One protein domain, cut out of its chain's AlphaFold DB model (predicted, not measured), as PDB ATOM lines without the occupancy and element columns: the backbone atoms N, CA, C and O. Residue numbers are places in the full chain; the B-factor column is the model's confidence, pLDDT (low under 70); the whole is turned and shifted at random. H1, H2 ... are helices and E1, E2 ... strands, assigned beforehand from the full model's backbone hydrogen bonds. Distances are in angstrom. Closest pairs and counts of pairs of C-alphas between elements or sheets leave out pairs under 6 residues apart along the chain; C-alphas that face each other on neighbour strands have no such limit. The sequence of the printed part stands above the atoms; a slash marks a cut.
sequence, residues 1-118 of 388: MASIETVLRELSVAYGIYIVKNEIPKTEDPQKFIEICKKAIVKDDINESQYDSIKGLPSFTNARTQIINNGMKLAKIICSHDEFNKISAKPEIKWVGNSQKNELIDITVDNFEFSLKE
ATOM      1  N   MET A   1     -21.165 -18.611  30.490       56.12
ATOM      2  CA  MET A   1     -22.201 -19.110  31.415       56.12
ATOM      3  C   MET A   1     -22.555 -17.990  32.379       56.12
ATOM      4  O   MET A   1     -21.645 -17.269  32.776       56.12
ATOM      5  N   ALA A   2     -23.843 -17.785  32.671       63.22
ATOM      6  CA  ALA A   2     -24.276 -16.837  33.702       63.22
ATOM      7  C   ALA A   2     -23.768 -17.286  35.086       63.22
ATOM      8  O   ALA A   2     -23.513 -18.475  35.285       63.22
ATOM      9  N   SER A   3     -23.590 -16.355  36.026       81.56
ATOM     10  CA  SER A   3     -23.222 -16.718  37.400       81.56
ATOM     11  C   SER A   3     -24.361 -17.476  38.086       81.56
ATOM     12  O   SER A   3     -25.531 -17.262  37.759       81.56
ATOM     13  N   ILE A   4     -24.034 -18.316  39.074       86.56
ATOM     14  CA  ILE A   4     -25.032 -19.043  39.880       86.56
ATOM     15  C   ILE A   4     -26.033 -18.064  40.505       86.56
ATOM     16  O   ILE A   4     -27.227 -18.330  40.534       86.56
ATOM     17  N   GLU A   5     -25.565 -16.903  40.955       88.31
ATOM     18  CA  GLU A   5     -26.386 -15.854  41.562       88.31
ATOM     19  C   GLU A   5     -27.395 -15.264  40.564       88.31
ATOM     20  O   GLU A   5     -28.545 -15.025  40.921       88.31
ATOM     21  N   THR A   6     -26.994 -15.093  39.298       85.31
ATOM     22  CA  THR A   6     -27.893 -14.642  38.223       85.31
ATOM     23  C   THR A   6     -28.991 -15.673  37.973       85.31
ATOM     24  O   THR A   6     -30.167 -15.326  37.974       85.31
ATOM     25  N   VAL A   7     -28.614 -16.950  37.857       88.81
ATOM     26  CA  VAL A   7     -29.570 -18.048  37.657       88.81
ATOM     27  C   VAL A   7     -30.529 -18.165  38.847       88.81
ATOM     28  O   VAL A   7     -31.738 -18.281  38.664       88.81
ATOM     29  N   LEU A   8     -30.023 -18.082  40.081       91.00
ATOM     30  CA  LEU A   8     -30.850 -18.138  41.289       91.00
ATOM     31  C   LEU A   8     -31.847 -16.981  41.369       91.00
ATOM     32  O   LEU A   8     -32.982 -17.199  41.791       91.00
ATOM     33  N   ARG A   9     -31.465 -15.768  40.953       89.44
ATOM     34  CA  ARG A   9     -32.381 -14.620  40.905       89.44
ATOM     35  C   ARG A   9     -33.591 -14.914  40.024       89.44
ATOM     36  O   ARG A   9     -34.713 -14.620  40.416       89.44
ATOM     37  N   GLU A  10     -33.365 -15.507  38.862       90.44
ATOM     38  CA  GLU A  10     -34.419 -15.778  37.883       90.44
ATOM     39  C   GLU A  10     -35.301 -16.949  38.328       90.44
ATOM     40  O   GLU A  10     -36.523 -16.818  38.435       90.44
ATOM     41  N   LEU A  11     -34.675 -18.065  38.711       92.31
ATOM     42  CA  LEU A  11     -35.388 -19.259  39.160       92.31
ATOM     43  C   LEU A  11     -36.147 -19.049  40.466       92.31
ATOM     44  O   LEU A  11     -37.211 -19.631  40.642       92.31
ATOM     45  N   SER A  12     -35.640 -18.229  41.387       94.19
ATOM     46  CA  SER A  12     -36.305 -18.004  42.676       94.19
ATOM     47  C   SER A  12     -37.674 -17.335  42.545       94.19
ATOM     48  O   SER A  12     -38.554 -17.606  43.363       94.19
ATOM     49  N   VAL A  13     -37.887 -16.510  41.514       94.81
ATOM     50  CA  VAL A  13     -39.202 -15.916  41.236       94.81
ATOM     51  C   VAL A  13     -40.152 -16.970  40.670       94.81
ATOM     52  O   VAL A  13     -41.255 -17.122  41.190       94.81
ATOM     53  N   ALA A  14     -39.715 -17.749  39.674       94.19
ATOM     54  CA  ALA A  14     -40.504 -18.850  39.108       94.19
ATOM     55  C   ALA A  14     -40.890 -19.887  40.181       94.19
ATOM     56  O   ALA A  14     -42.061 -20.236  40.337       94.19
ATOM     57  N   TYR A  15     -39.906 -20.305  40.983       95.56
ATOM     58  CA  TYR A  15     -40.077 -21.134  42.173       95.56
ATOM     59  C   TYR A  15     -41.121 -20.541  43.121       95.56
ATOM     60  O   TYR A  15     -42.059 -21.230  43.522       95.56
ATOM     61  N   GLY A  16     -40.981 -19.256  43.457       95.88
ATOM     62  CA  GLY A  16     -41.866 -18.581  44.393       95.88
ATOM     63  C   GLY A  16     -43.309 -18.521  43.922       95.88
ATOM     64  O   GLY A  16     -44.208 -18.797  44.713       95.88
ATOM     65  N   ILE A  17     -43.540 -18.216  42.644       96.19
ATOM     66  CA  ILE A  17     -44.887 -18.169  42.064       96.19
ATOM     67  C   ILE A  17     -45.531 -19.550  42.163       96.19
ATOM     68  O   ILE A  17     -46.660 -19.675  42.639       96.19
ATOM     69  N   TYR A  18     -44.790 -20.593  41.782       95.56
ATOM     70  CA  TYR A  18     -45.283 -21.962  41.835       95.56
ATOM     71  C   TYR A  18     -45.652 -22.389  43.255       95.56
ATOM     72  O   TYR A  18     -46.753 -22.898  43.470       95.56
ATOM     73  N   ILE A  19     -44.777 -22.162  44.241       95.50
ATOM     74  CA  ILE A  19     -45.068 -22.598  45.609       95.50
ATOM     75  C   ILE A  19     -46.164 -21.765  46.277       95.50
ATOM     76  O   ILE A  19     -46.934 -22.319  47.054       95.50
ATOM     77  N   VAL A  20     -46.294 -20.476  45.944       95.19
ATOM     78  CA  VAL A  20     -47.392 -19.628  46.437       95.19
ATOM     79  C   VAL A  20     -48.731 -20.103  45.872       95.19
ATOM     80  O   VAL A  20     -49.683 -20.248  46.630       95.19
ATOM     81  N   LYS A  21     -48.810 -20.396  44.567       93.00
ATOM     82  CA  LYS A  21     -50.053 -20.845  43.914       93.00
ATOM     83  C   LYS A  21     -50.479 -22.262  44.308       93.00
ATOM     84  O   LYS A  21     -51.666 -22.561  44.261       93.00
ATOM     85  N   ASN A  22     -49.531 -23.121  44.681       92.75
ATOM     86  CA  ASN A  22     -49.795 -24.510  45.073       92.75
ATOM     87  C   ASN A  22     -49.708 -24.745  46.592       92.75
ATOM     88  O   ASN A  22     -49.742 -25.895  47.020       92.75
ATOM     89  N   GLU A  23     -49.548 -23.686  47.393       91.44
ATOM     90  CA  GLU A  23     -49.427 -23.749  48.861       91.44
ATOM     91  C   GLU A  23     -48.321 -24.708  49.354       91.44
ATOM     92  O   GLU A  23     -48.436 -25.381  50.378       91.44
ATOM     93  N   ILE A  24     -47.210 -24.771  48.615       92.38
ATOM     94  CA  ILE A  24     -46.076 -25.650  48.922       92.38
ATOM     95  C   ILE A  24     -45.123 -24.935  49.901       92.38
ATOM     96  O   ILE A  24     -44.786 -23.766  49.693       92.38
ATOM     97  N   PRO A  25     -44.617 -25.611  50.950       90.94
ATOM     98  CA  PRO A  25     -43.622 -25.026  51.845       90.94
ATOM     99  C   PRO A  25     -42.316 -24.648  51.132       90.94
ATOM    100  O   PRO A  25     -41.821 -25.370  50.262       90.94
ATOM    101  N   LYS A  26     -41.708 -23.534  51.560       92.25
ATOM    102  CA  LYS A  26     -40.369 -23.135  51.106       92.25
ATOM    103  C   LYS A  26     -39.336 -24.202  51.502       92.25
ATOM    104  O   LYS A  26     -39.362 -24.701  52.623       92.25
ATOM    105  N   THR A  27     -38.385 -24.487  50.613       90.62
ATOM    106  CA  THR A  27     -37.198 -25.307  50.895       90.62
ATOM    107  C   THR A  27     -35.922 -24.470  50.825       90.62
ATOM    108  O   THR A  27     -35.832 -23.520  50.047       90.62
ATOM    109  N   GLU A  28     -34.929 -24.841  51.628       85.94
ATOM    110  CA  GLU A  28     -33.559 -24.303  51.564       85.94
ATOM    111  C   GLU A  28     -32.549 -25.363  51.097       85.94
ATOM    112  O   GLU A  28     -31.350 -25.111  51.033       85.94
ATOM    113  N   ASP A  29     -33.046 -26.548  50.739       93.06
ATOM    114  CA  ASP A  29     -32.262 -27.614  50.133       93.06
ATOM    115  C   ASP A  29     -32.118 -27.383  48.612       93.06
ATOM    116  O   ASP A  29     -33.144 -27.284  47.922       93.06
ATOM    117  N   PRO A  30     -30.885 -27.305  48.070       94.25
ATOM    118  CA  PRO A  30     -30.659 -27.047  46.648       94.25
ATOM    119  C   PRO A  30     -31.266 -28.089  45.705       94.25
ATOM    120  O   PRO A  30     -31.739 -27.729  44.625       94.25
ATOM    121  N   GLN A  31     -31.301 -29.367  46.095       94.06
ATOM    122  CA  GLN A  31     -31.852 -30.428  45.248       94.06
ATOM    123  C   GLN A  31     -33.370 -30.296  45.136       94.06
ATOM    124  O   GLN A  31     -33.898 -30.207  44.028       94.06
ATOM    125  N   LYS A  32     -34.067 -30.172  46.271       94.12
ATOM    126  CA  LYS A  32     -35.515 -29.931  46.321       94.12
ATOM    127  C   LYS A  32     -35.902 -28.626  45.633       94.12
ATOM    128  O   LYS A  32     -36.943 -28.567  44.983       94.12
ATOM    129  N   PHE A  33     -35.085 -27.577  45.758       95.25
ATOM    130  CA  PHE A  33     -35.309 -26.314  45.051       95.25
ATOM    131  C   PHE A  33     -35.364 -26.538  43.534       95.25
ATOM    132  O   PHE A  33     -36.324 -26.116  42.887       95.25
ATOM    133  N   ILE A  34     -34.389 -27.261  42.975       94.00
ATOM    134  CA  ILE A  34     -34.349 -27.576  41.542       94.00
ATOM    135  C   ILE A  34     -35.485 -28.513  41.126       94.00
ATOM    136  O   ILE A  34     -36.085 -28.299  40.075       94.00
ATOM    137  N   GLU A  35     -35.838 -29.511  41.938       93.12
ATOM    138  CA  GLU A  35     -36.991 -30.379  41.661       93.12
ATOM    139  C   GLU A  35     -38.299 -29.592  41.551       93.12
ATOM    140  O   GLU A  35     -39.127 -29.883  40.689       93.12
ATOM    141  N   ILE A  36     -38.485 -28.578  42.400       94.50
ATOM    142  CA  ILE A  36     -39.646 -27.692  42.329       94.50
ATOM    143  C   ILE A  36     -39.552 -26.786  41.097       94.50
ATOM    144  O   ILE A  36     -40.540 -26.658  40.379       94.50
ATOM    145  N   CYS A  37     -38.379 -26.223  40.784       93.50
ATOM    146  CA  CYS A  37     -38.190 -25.420  39.568       93.50
ATOM    147  C   CYS A  37     -38.518 -26.214  38.290       93.50
ATOM    148  O   CYS A  37     -39.197 -25.694  37.411       93.50
ATOM    149  N   LYS A  38     -38.116 -27.491  38.211       92.06
ATOM    150  CA  LYS A  38     -38.453 -28.398  37.095       92.06
ATOM    151  C   LYS A  38     -39.952 -28.657  36.945       92.06
ATOM    152  O   LYS A  38     -40.399 -28.967  35.849       92.06
ATOM    153  N   LYS A  39     -40.716 -28.583  38.038       91.69
ATOM    154  CA  LYS A  39     -42.185 -28.703  38.018       91.69
ATOM    155  C   LYS A  39     -42.869 -27.379  37.690       91.69
ATOM    156  O   LYS A  39     -43.966 -27.392  37.145       91.69
ATOM    157  N   ALA A  40     -42.246 -26.268  38.075       91.44
ATOM    158  CA  ALA A  40     -42.757 -24.925  37.859       91.44
ATOM    159  C   ALA A  40     -42.614 -24.474  36.402       91.44
ATOM    160  O   ALA A  40     -43.531 -23.860  35.869       91.44
ATOM    161  N   ILE A  41     -41.465 -24.763  35.786       92.50
ATOM    162  CA  ILE A  41     -41.088 -24.267  34.461       92.50
ATOM    163  C   ILE A  41     -41.478 -25.276  33.376       92.50
ATOM    164  O   ILE A  41     -41.341 -26.487  33.564       92.50
ATOM    165  N   VAL A  42     -41.947 -24.777  32.228       86.69
ATOM    166  CA  VAL A  42     -42.259 -25.600  31.051       86.69
ATOM    167  C   VAL A  42     -41.032 -26.413  30.628       86.69
ATOM    168  O   VAL A  42     -39.919 -25.900  30.548       86.69
ATOM    169  N   LYS A  43     -41.241 -27.706  30.358       77.19
ATOM    170  CA  LYS A  43     -40.165 -28.694  30.172       77.19
ATOM    171  C   LYS A  43     -39.153 -28.316  29.082       77.19
ATOM    172  O   LYS A  43     -37.968 -28.589  29.253       77.19
ATOM    173  N   ASP A  44     -39.614 -27.693  28.002       73.88
ATOM    174  CA  ASP A  44     -38.775 -27.334  26.852       73.88
ATOM    175  C   ASP A  44     -37.856 -26.123  27.127       73.88
ATOM    176  O   ASP A  44     -36.882 -25.922  26.408       73.88
ATOM    177  N   ASP A  45     -38.088 -25.388  28.222       70.69
ATOM    178  CA  ASP A  45     -37.298 -24.219  28.643       70.69
ATOM    179  C   ASP A  45     -36.270 -24.564  29.741       70.69
ATOM    180  O   ASP A  45     -35.727 -23.695  30.432       70.69
ATOM    181  N   ILE A  46     -35.999 -25.852  29.960       75.94
ATOM    182  CA  ILE A  46     -35.063 -26.299  30.991       75.94
ATOM    183  C   ILE A  46     -33.628 -26.296  30.455       75.94
ATOM    184  O   ILE A  46     -33.265 -27.077  29.576       75.94
ATOM    185  N   ASN A  47     -32.764 -25.486  31.072       79.12
ATOM    186  CA  ASN A  47     -31.319 -25.571  30.878       79.12
ATOM    187  C   ASN A  47     -30.685 -26.481  31.944       79.12
ATOM    188  O   ASN A  47     -30.312 -26.030  33.031       79.12
ATOM    189  N   GLU A  48     -30.545 -27.768  31.615       83.06
ATOM    190  CA  GLU A  48     -30.021 -28.786  32.540       83.06
ATOM    191  C   GLU A  48     -28.627 -28.431  33.087       83.06
ATOM    192  O   GLU A  48     -28.381 -28.588  34.278       83.06
ATOM    193  N   SER A  49     -27.746 -27.827  32.278       83.19
ATOM    194  CA  SER A  49     -26.396 -27.452  32.732       83.19
ATOM    195  C   SER A  49     -26.399 -26.405  33.856       83.19
ATOM    196  O   SER A  49     -25.580 -26.458  34.778       83.19
ATOM    197  N   GLN A  50     -27.341 -25.457  33.816       83.19
ATOM    198  CA  GLN A  50     -27.490 -24.443  34.860       83.19
ATOM    199  C   GLN A  50     -28.134 -25.041  36.114       83.19
ATOM    200  O   GLN A  50     -27.725 -24.710  37.228       83.19
ATOM    201  N   TYR A  51     -29.079 -25.964  35.952       85.94
ATOM    202  CA  TYR A  51     -29.675 -26.690  37.072       85.94
ATOM    203  C   TYR A  51     -28.669 -27.583  37.788       85.94
ATOM    204  O   TYR A  51     -28.613 -27.551  39.015       85.94
ATOM    205  N   ASP A  52     -27.829 -28.308  37.051       85.81
ATOM    206  CA  ASP A  52     -26.787 -29.162  37.622       85.81
ATOM    207  C   ASP A  52     -25.801 -28.357  38.477       85.81
ATOM    208  O   ASP A  52     -25.412 -28.796  39.563       85.81
ATOM    209  N   SER A  53     -25.474 -27.128  38.056       86.00
ATOM    210  CA  SER A  53     -24.600 -26.231  38.822       86.00
ATOM    211  C   SER A  53     -25.170 -25.834  40.193       86.00
ATOM    212  O   SER A  53     -24.411 -25.626  41.139       86.00
ATOM    213  N   ILE A  54     -26.499 -25.760  40.319       87.88
ATOM    214  CA  ILE A  54     -27.192 -25.455  41.577       87.88
ATOM    215  C   ILE A  54     -27.434 -26.736  42.376       87.88
ATOM    216  O   ILE A  54     -27.207 -26.758  43.584       87.88
ATOM    217  N   LYS A  55     -27.858 -27.815  41.711       87.69
ATOM    218  CA  LYS A  55     -28.130 -29.121  42.324       87.69
ATOM    219  C   LYS A  55     -26.885 -29.720  42.982       87.69
ATOM    220  O   LYS A  55     -27.005 -30.401  43.996       87.69
ATOM    221  N   GLY A  56     -25.704 -29.460  42.420       87.19
ATOM    222  CA  GLY A  56     -24.418 -29.890  42.970       87.19
ATOM    223  C   GLY A  56     -23.966 -29.131  44.224       87.19
ATOM    224  O   GLY A  56     -22.931 -29.476  44.793       87.19
ATOM    225  N   LEU A  57     -24.697 -28.100  44.667       90.69
ATOM    226  CA  LEU A  57     -24.355 -27.366  45.884       90.69
ATOM    227  C   LEU A  57     -24.732 -28.177  47.135       90.69
ATOM    228  O   LEU A  57     -25.854 -28.675  47.215       90.69
ATOM    229  N   PRO A  58     -23.854 -28.254  48.154       91.00
ATOM    230  CA  PRO A  58     -24.174 -28.938  49.408       91.00
ATOM    231  C   PRO A  58     -25.232 -28.188  50.232       91.00
ATOM    232  O   PRO A  58     -26.008 -28.801  50.956       91.00
ATOM    233  N   SER A  59     -25.255 -26.856  50.140       93.50
ATOM    234  CA  SER A  59     -26.227 -25.974  50.788       93.50
ATOM    235  C   SER A  59     -26.190 -24.579  50.154       93.50
ATOM    236  O   SER A  59     -25.224 -24.207  49.473       93.50
ATOM    237  N   PHE A  60     -27.242 -23.784  50.367       94.00
ATOM    238  CA  PHE A  60     -27.216 -22.366  50.020       94.00
ATOM    239  C   PHE A  60     -26.465 -21.562  51.084       94.00
ATOM    240  O   PHE A  60     -26.713 -21.684  52.280       94.00
ATOM    241  N   THR A  61     -25.546 -20.705  50.639       93.94
ATOM    242  CA  THR A  61     -24.909 -19.707  51.508       93.94
ATOM    243  C   THR A  61     -25.917 -18.624  51.895       93.94
ATOM    244  O   THR A  61     -26.887 -18.406  51.171       93.94
ATOM    245  N   ASN A  62     -25.643 -17.856  52.956       90.88
ATOM    246  CA  ASN A  62     -26.501 -16.732  53.367       90.88
ATOM    247  C   ASN A  62     -26.834 -15.778  52.207       90.88
ATOM    248  O   ASN A  62     -27.984 -15.375  52.051       90.88
ATOM    249  N   ALA A  63     -25.852 -15.466  51.353       89.75
ATOM    250  CA  ALA A  63     -26.062 -14.618  50.182       89.75
ATOM    251  C   ALA A  63     -27.049 -15.241  49.176       89.75
ATOM    252  O   ALA A  63     -27.931 -14.556  48.672       89.75
ATOM    253  N   ARG A  64     -26.949 -16.548  48.911       92.25
ATOM    254  CA  ARG A  64     -27.846 -17.259  47.982       92.25
ATOM    255  C   ARG A  64     -29.239 -17.458  48.566       92.25
ATOM    256  O   ARG A  64     -30.224 -17.253  47.864       92.25
ATOM    257  N   THR A  65     -29.331 -17.771  49.855       92.62
ATOM    258  CA  THR A  65     -30.602 -17.808  50.585       92.62
ATOM    259  C   THR A  65     -31.302 -16.455  50.517       92.62
ATOM    260  O   THR A  65     -32.517 -16.395  50.336       92.62
ATOM    261  N   GLN A  66     -30.540 -15.363  50.590       91.25
ATOM    262  CA  GLN A  66     -31.080 -14.020  50.463       91.25
ATOM    263  C   GLN A  66     -31.614 -13.724  49.052       91.25
ATOM    264  O   GLN A  66     -32.714 -13.188  48.938       91.25
ATOM    265  N   ILE A  67     -30.913 -14.141  47.991       90.94
ATOM    266  CA  ILE A  67     -31.422 -14.069  46.605       90.94
ATOM    267  C   ILE A  67     -32.759 -14.816  46.492       90.94
ATOM    268  O   ILE A  67     -33.742 -14.261  46.002       90.94
ATOM    269  N   ILE A  68     -32.836 -16.038  47.033       92.88
ATOM    270  CA  ILE A  68     -34.068 -16.842  47.024       92.88
ATOM    271  C   ILE A  68     -35.194 -16.135  47.789       92.88
ATOM    272  O   ILE A  68     -36.321 -16.058  47.306       92.88
ATOM    273  N   ASN A  69     -34.904 -15.575  48.966       92.94
ATOM    274  CA  ASN A  69     -35.873 -14.807  49.747       92.94
ATOM    275  C   ASN A  69     -36.376 -13.569  48.992       92.94
ATOM    276  O   ASN A  69     -37.565 -13.254  49.049       92.94
ATOM    277  N   ASN A  70     -35.494 -12.873  48.278       91.94
ATOM    278  CA  ASN A  70     -35.846 -11.711  47.468       91.94
ATOM    279  C   ASN A  70     -36.742 -12.098  46.280       91.94
ATOM    280  O   ASN A  70     -37.713 -11.386  46.005       91.94
ATOM    281  N   GLY A  71     -36.480 -13.241  45.638       93.06
ATOM    282  CA  GLY A  71     -37.363 -13.818  44.621       93.06
ATOM    283  C   GLY A  71     -38.730 -14.217  45.182       93.06
ATOM    284  O   GLY A  71     -39.758 -13.878  44.604       93.06
ATOM    285  N   MET A  72     -38.762 -14.829  46.370       93.44
ATOM    286  CA  MET A  72     -40.001 -15.182  47.077       93.44
ATOM    287  C   MET A  72     -40.870 -13.969  47.415       93.44
ATOM    288  O   MET A  72     -42.089 -14.015  47.249       93.44
ATOM    289  N   LYS A  73     -40.263 -12.886  47.914       93.56
ATOM    290  CA  LYS A  73     -40.980 -11.633  48.199       93.56
ATOM    291  C   LYS A  73     -41.620 -11.080  46.927       93.56
ATOM    292  O   LYS A  73     -42.798 -10.739  46.940       93.56
ATOM    293  N   LEU A  74     -40.859 -11.044  45.833       94.19
ATOM    294  CA  LEU A  74     -41.345 -10.567  44.542       94.19
ATOM    295  C   LEU A  74     -42.470 -11.454  43.986       94.19
ATOM    296  O   LEU A  74     -43.492 -10.938  43.548       94.19
ATOM    297  N   ALA A  75     -42.330 -12.777  44.070       95.25
ATOM    298  CA  ALA A  75     -43.352 -13.725  43.635       95.25
ATOM    299  C   ALA A  75     -44.689 -13.540  44.366       95.25
ATOM    300  O   ALA A  75     -45.743 -13.562  43.734       95.25
ATOM    301  N   LYS A  76     -44.650 -13.315  45.687       94.38
ATOM    302  CA  LYS A  76     -45.854 -13.018  46.476       94.38
ATOM    303  C   LYS A  76     -46.559 -11.765  45.966       94.38
ATOM    304  O   LYS A  76     -47.765 -11.815  45.767       94.38
ATOM    305  N   ILE A  77     -45.805 -10.694  45.698       95.12
ATOM    306  CA  ILE A  77     -46.345  -9.450  45.130       95.12
ATOM    307  C   ILE A  77     -46.987  -9.721  43.766       95.12
ATOM    308  O   ILE A  77     -48.123  -9.320  43.545       95.12
ATOM    309  N   ILE A  78     -46.299 -10.440  42.871       95.44
ATOM    310  CA  ILE A  78     -46.832 -10.780  41.542       95.44
ATOM    311  C   ILE A  78     -48.145 -11.565  41.662       95.44
ATOM    312  O   ILE A  78     -49.100 -11.277  40.954       95.44
ATOM    313  N   CYS A  79     -48.218 -12.536  42.572       94.25
ATOM    314  CA  CYS A  79     -49.408 -13.368  42.744       94.25
ATOM    315  C   CYS A  79     -50.597 -12.645  43.389       94.25
ATOM    316  O   CYS A  79     -51.725 -13.093  43.192       94.25
ATOM    317  N   SER A  80     -50.361 -11.588  44.172       92.00
ATOM    318  CA  SER A  80     -51.410 -10.900  44.934       92.00
ATOM    319  C   SER A  80     -51.845  -9.556  44.351       92.00
ATOM    320  O   SER A  80     -52.827  -8.999  44.827       92.00
ATOM    321  N   HIS A  81     -51.097  -8.982  43.408       94.44
ATOM    322  CA  HIS A  81     -51.346  -7.627  42.918       94.44
ATOM    323  C   HIS A  81     -52.378  -7.596  41.779       94.44
ATOM    324  O   HIS A  81     -52.319  -8.407  40.856       94.44
ATOM    325  N   ASP A  82     -53.272  -6.602  41.794       92.81
ATOM    326  CA  ASP A  82     -54.418  -6.510  40.874       92.81
ATOM    327  C   ASP A  82     -54.027  -6.409  39.391       92.81
ATOM    328  O   ASP A  82     -54.685  -7.014  38.547       92.81
ATOM    329  N   GLU A  83     -52.927  -5.717  39.065       93.81
ATOM    330  CA  GLU A  83     -52.367  -5.663  37.693       93.81
ATOM    331  C   GLU A  83     -52.131  -7.068  37.097       93.81
ATOM    332  O   GLU A  83     -52.188  -7.256  35.881       93.81
ATOM    333  N   PHE A  84     -51.901  -8.067  37.953       94.75
ATOM    334  CA  PHE A  84     -51.595  -9.445  37.579       94.75
ATOM    335  C   PHE A  84     -52.740 -10.420  37.884       94.75
ATOM    336  O   PHE A  84     -52.543 -11.635  37.865       94.75
ATOM    337  N   ASN A  85     -53.961  -9.925  38.112       90.56
ATOM    338  CA  ASN A  85     -55.128 -10.759  38.428       90.56
ATOM    339  C   ASN A  85     -55.499 -11.776  37.327       90.56
ATOM    340  O   ASN A  85     -56.205 -12.746  37.597       90.56
ATOM    341  N   LYS A  86     -55.005 -11.580  36.097       91.56
ATOM    342  CA  LYS A  86     -55.172 -12.509  34.969       91.56
ATOM    343  C   LYS A  86     -54.193 -13.685  34.985       91.56
ATOM    344  O   LYS A  86     -54.327 -14.561  34.134       91.56
ATOM    345  N   ILE A  87     -53.222 -13.718  35.904       92.31
ATOM    346  CA  ILE A  87     -52.387 -14.907  36.114       92.31
ATOM    347  C   ILE A  87     -53.286 -16.025  36.637       92.31
ATOM    348  O   ILE A  87     -53.898 -15.911  37.704       92.31
ATOM    349  N   SER A  88     -53.340 -17.119  35.891       92.19
ATOM    350  CA  SER A  88     -54.203 -18.255  36.172       92.19
ATOM    351  C   SER A  88     -53.858 -18.939  37.506       92.19
ATOM    352  O   SER A  88     -52.863 -18.648  38.182       92.19
ATOM    353  N   ALA A  89     -54.723 -19.857  37.940       87.88
ATOM    354  CA  ALA A  89     -54.474 -20.654  39.143       87.88
ATOM    355  C   ALA A  89     -53.291 -21.625  38.964       87.88
ATOM    356  O   ALA A  89     -52.602 -21.938  39.931       87.88
ATOM    357  N   LYS A  90     -53.046 -22.078  37.728       89.75
ATOM    358  CA  LYS A  90     -51.933 -22.954  37.343       89.75
ATOM    359  C   LYS A  90     -51.173 -22.305  36.184       89.75
ATOM    360  O   LYS A  90     -51.370 -22.725  35.046       89.75
ATOM    361  N   PRO A  91     -50.376 -21.264  36.468       92.75
ATOM    362  CA  PRO A  91     -49.753 -20.482  35.419       92.75
ATOM    363  C   PRO A  91     -48.710 -21.286  34.656       92.75
ATOM    364  O   PRO A  91     -47.964 -22.074  35.240       92.75
ATOM    365  N   GLU A  92     -48.637 -21.041  33.354       94.38
ATOM    366  CA  GLU A  92     -47.524 -21.481  32.526       94.38
ATOM    367  C   GLU A  92     -46.331 -20.555  32.795       94.38
ATOM    368  O   GLU A  92     -46.405 -19.352  32.547       94.38
ATOM    369  N   ILE A  93     -45.237 -21.097  33.339       94.50
ATOM    370  CA  ILE A  93     -44.029 -20.322  33.644       94.50
ATOM    371  C   ILE A  93     -42.911 -20.730  32.685       94.50
ATOM    372  O   ILE A  93     -42.513 -21.893  32.644       94.50
ATOM    373  N   LYS A  94     -42.371 -19.759  31.950       92.50
ATOM    374  CA  LYS A  94     -41.239 -19.933  31.030       92.50
ATOM    375  C   LYS A  94     -40.019 -19.208  31.560       92.50
ATOM    376  O   LYS A  94     -40.125 -18.068  32.014       92.50
ATOM    377  N   TRP A  95     -38.859 -19.850  31.479       90.44
ATOM    378  CA  TRP A  95     -37.579 -19.237  31.824       90.44
ATOM    379  C   TRP A  95     -36.825 -18.885  30.543       90.44
ATOM    380  O   TRP A  95     -36.078 -19.693  30.005       90.44
ATOM    381  N   VAL A  96     -37.058 -17.674  30.039       86.56
ATOM    382  CA  VAL A  96     -36.565 -17.222  28.727       86.56
ATOM    383  C   VAL A  96     -35.119 -16.712  28.809       86.56
ATOM    384  O   VAL A  96     -34.339 -16.886  27.872       86.56
ATOM    385  N   GLY A  97     -34.715 -16.180  29.970       73.25
ATOM    386  CA  GLY A  97     -33.349 -15.701  30.238       73.25
ATOM    387  C   GLY A  97     -32.269 -16.796  30.246       73.25
ATOM    388  O   GLY A  97     -31.074 -16.508  30.336       73.25
ATOM    389  N   ASN A  98     -32.662 -18.067  30.107       68.62
ATOM    390  CA  ASN A  98     -31.756 -19.213  30.020       68.62
ATOM    391  C   ASN A  98     -30.910 -19.242  28.721       68.62
ATOM    392  O   ASN A  98     -29.929 -19.994  28.645       68.62
ATOM    393  N   SER A  99     -31.269 -18.435  27.712       54.03
ATOM    394  CA  SER A  99     -30.775 -18.522  26.334       54.03
ATOM    395  C   SER A  99     -30.044 -17.243  25.881       54.03
ATOM    396  O   SER A  99     -30.612 -16.303  25.354       54.03
ATOM    397  N   GLN A 100     -28.713 -17.246  26.027       52.53
ATOM    398  CA  GLN A 100     -27.765 -16.255  25.475       52.53
ATOM    399  C   GLN A 100     -27.978 -14.760  25.840       52.53
ATOM    400  O   GLN A 100     -28.940 -14.333  26.453       52.53
ATOM    401  N   LYS A 101     -26.955 -13.946  25.540       53.50
ATOM    402  CA  LYS A 101     -26.675 -12.619  26.130       53.50
ATOM    403  C   LYS A 101     -27.652 -11.474  25.788       53.50
ATOM    404  O   LYS A 101     -27.386 -10.361  26.239       53.50
ATOM    405  N   ASN A 102     -28.713 -11.703  25.013       56.50
ATOM    406  CA  ASN A 102     -29.464 -10.613  24.375       56.50
ATOM    407  C   ASN A 102     -30.941 -10.486  24.778       56.50
ATOM    408  O   ASN A 102     -31.511  -9.430  24.497       56.50
ATOM    409  N   GLU A 103     -31.534 -11.455  25.484       73.56
ATOM    410  CA  GLU A 103     -32.940 -11.322  25.877       73.56
ATOM    411  C   GLU A 103     -33.088 -10.493  27.152       73.56
ATOM    412  O   GLU A 103     -32.437 -10.727  28.170       73.56
ATOM    413  N   LEU A 104     -33.945  -9.473  27.076       82.25
ATOM    414  CA  LEU A 104     -34.240  -8.579  28.197       82.25
ATOM    415  C   LEU A 104     -35.216  -9.205  29.198       82.25
ATOM    416  O   LEU A 104     -35.218  -8.812  30.371       82.25
ATOM    417  N   ILE A 105     -36.047 -10.137  28.730       90.00
ATOM    418  CA  ILE A 105     -37.051 -10.842  29.522       90.00
ATOM    419  C   ILE A 105     -36.413 -12.077  30.142       90.00
ATOM    420  O   ILE A 105     -35.860 -12.925  29.448       90.00
ATOM    421  N   ASP A 106     -36.525 -12.171  31.460       90.25
ATOM    422  CA  ASP A 106     -35.934 -13.254  32.228       90.25
ATOM    423  C   ASP A 106     -36.957 -14.386  32.427       90.25
ATOM    424  O   ASP A 106     -36.638 -15.558  32.216       90.25
ATOM    425  N   ILE A 107     -38.211 -14.048  32.762       92.88
ATOM    426  CA  ILE A 107     -39.309 -15.016  32.909       92.88
ATOM    427  C   ILE A 107     -40.608 -14.520  32.267       92.88
ATOM    428  O   ILE A 107     -40.891 -13.320  32.260       92.88
ATOM    429  N   THR A 108     -41.435 -15.463  31.823       94.19
ATOM    430  CA  THR A 108     -42.819 -15.216  31.399       94.19
ATOM    431  C   THR A 108     -43.765 -16.046  32.258       94.19
ATOM    432  O   THR A 108     -43.489 -17.212  32.525       94.19
ATOM    433  N   VAL A 109     -44.863 -15.444  32.711       95.19
ATOM    434  CA  VAL A 109     -45.897 -16.076  33.540       95.19
ATOM    435  C   VAL A 109     -47.246 -15.844  32.869       95.19
ATOM    436  O   VAL A 109     -47.746 -14.717  32.856       95.19
ATOM    437  N   ASP A 110     -47.816 -16.892  32.282       94.31
ATOM    438  CA  ASP A 110     -48.915 -16.804  31.315       94.31
ATOM    439  C   ASP A 110     -48.601 -15.762  30.219       94.31
ATOM    440  O   ASP A 110     -47.732 -15.981  29.379       94.31
ATOM    441  N   ASN A 111     -49.266 -14.603  30.254       93.12
ATOM    442  CA  ASN A 111     -49.096 -13.512  29.286       93.12
ATOM    443  C   ASN A 111     -48.274 -12.327  29.832       93.12
ATOM    444  O   ASN A 111     -48.223 -11.275  29.197       93.12
ATOM    445  N   PHE A 112     -47.680 -12.455  31.021       96.00
ATOM    446  CA  PHE A 112     -46.908 -11.391  31.663       96.00
ATOM    447  C   PHE A 112     -45.411 -11.672  31.568       96.00
ATOM    448  O   PHE A 112     -44.932 -12.701  32.037       96.00
ATOM    449  N   GLU A 113     -44.666 -10.731  30.999       95.00
ATOM    450  CA  GLU A 113     -43.215 -10.824  30.831       95.00
ATOM    451  C   GLU A 113     -42.486  -9.971  31.875       95.00
ATOM    452  O   GLU A 113     -42.830  -8.804  32.085       95.00
ATOM    453  N   PHE A 114     -41.452 -10.531  32.509       93.88
ATOM    454  CA  PHE A 114     -40.689  -9.865  33.563       93.88
ATOM    455  C   PHE A 114     -39.186  -9.850  33.273       93.88
ATOM    456  O   PHE A 114     -38.570 -10.879  32.999       93.88
ATOM    457  N   SER A 115     -38.579  -8.674  33.428       91.50
ATOM    458  CA  SER A 115     -37.131  -8.481  33.525       91.50
ATOM    459  C   SER A 115     -36.749  -8.303  34.995       91.50
ATOM    460  O   SER A 115     -37.221  -7.380  35.656       91.50
ATOM    461  N   LEU A 116     -35.910  -9.187  35.523       89.19
ATOM    462  CA  LEU A 116     -35.545  -9.321  36.930       89.19
ATOM    463  C   LEU A 116     -34.145  -8.757  37.184       89.19
ATOM    464  O   LEU A 116     -33.156  -9.244  36.630       89.19
ATOM    465  N   LYS A 117     -34.021  -7.751  38.058       83.56
ATOM    466  CA  LYS A 117     -32.734  -7.094  38.367       83.56
ATOM    467  C   LYS A 117     -32.520  -6.920  39.876       83.56
ATOM    468  O   LYS A 117     -33.463  -6.724  40.633       83.56
ATOM    469  N   GLU A 118     -31.260  -6.948  40.318       69.12
ATOM    470  CA  GLU A 118     -30.888  -6.726  41.732       69.12
ATOM    471  C   GLU A 118     -30.149  -5.397  41.938       69.12
ATOM    472  O   GLU A 118     -30.590  -4.526  42.692       69.12
TER     473      GLU A 118
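What this domain is: This is residues 1 to 118 of the 388 residues of an uncharacterized protein of Microcystis sp. M_OC_Ca_00000000_C217Col (UniProt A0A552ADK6). A small sheet of three strands covers one side of a buried helix, H1; the long helix H4 crosses H1 at a slant, and the helical hairpin H2 and H3 packs on H1 from another side. The printed part has 118 residues, mostly helix by class, in the order H1 H2 H3 H4 E1 E2 E3. The antiparallel sheet, in the order E1 E2 E3, is a meander, each strand the antiparallel neighbour of the one before. The whole is compact and rounded, with a radius of gyration of the C-alphas of 13.1 A and spans of 38 by 33 by 26 A.

Where its parts are: In the sheet, E1 is residues 93 to 95, E2 107 to 109 and E3 112 to 117, 16.3 A long and ending at C-alpha (-32.734, -7.094, 38.367). H1, residues 4 to 21, begins at (-25.032, -19.043, 39.880), measures 25.4 A and has a kink of 31 degrees near residue 11. H4 is residues 62 to 80, 26.9 A; H2 is 30 to 40, 15.1 A; H3 is 48 to 55.

How they stand to each other: Between the neighbour strands E1 and E2, N 94 and O 108 are within hydrogen-bond range at 2.8 A, and between the neighbour strands E2 and E3, N 109 and O 112 are within hydrogen-bond range at 2.8 A. H1 is on the sheet at a height of 8.1 A, along the strands, in two layers, a helix on one face of a sheet. H1, the hub, touches H4 at a steep tilt of 39 degrees, the same way, closest at the C-alphas of Val 13 and Gly 71, 4.4 A. With residues 11 to 18 alone H1 touches H2, closest at the C-alphas of Tyr 15 and Cys 37, 5.4 A. With residues 4 to 7 alone it touches H3, about perpendicular at 84 degrees, closest at the C-alphas of Ile 4 and Ile 54, 7.0 A. O i to N i+4 pairs are within hydrogen-bond range throughout H2, H3 and H4, and in 12 of 14 in H1.

The domain as a whole: The C-alphas of Pro 58 and Asp 82, the two farthest apart, are 38.6 A apart. The printed part has no cut; the links H4 to E1 and E1 to E2 are long. Residues 1 to 2, 98 to 102 and 118 have pLDDT under 70.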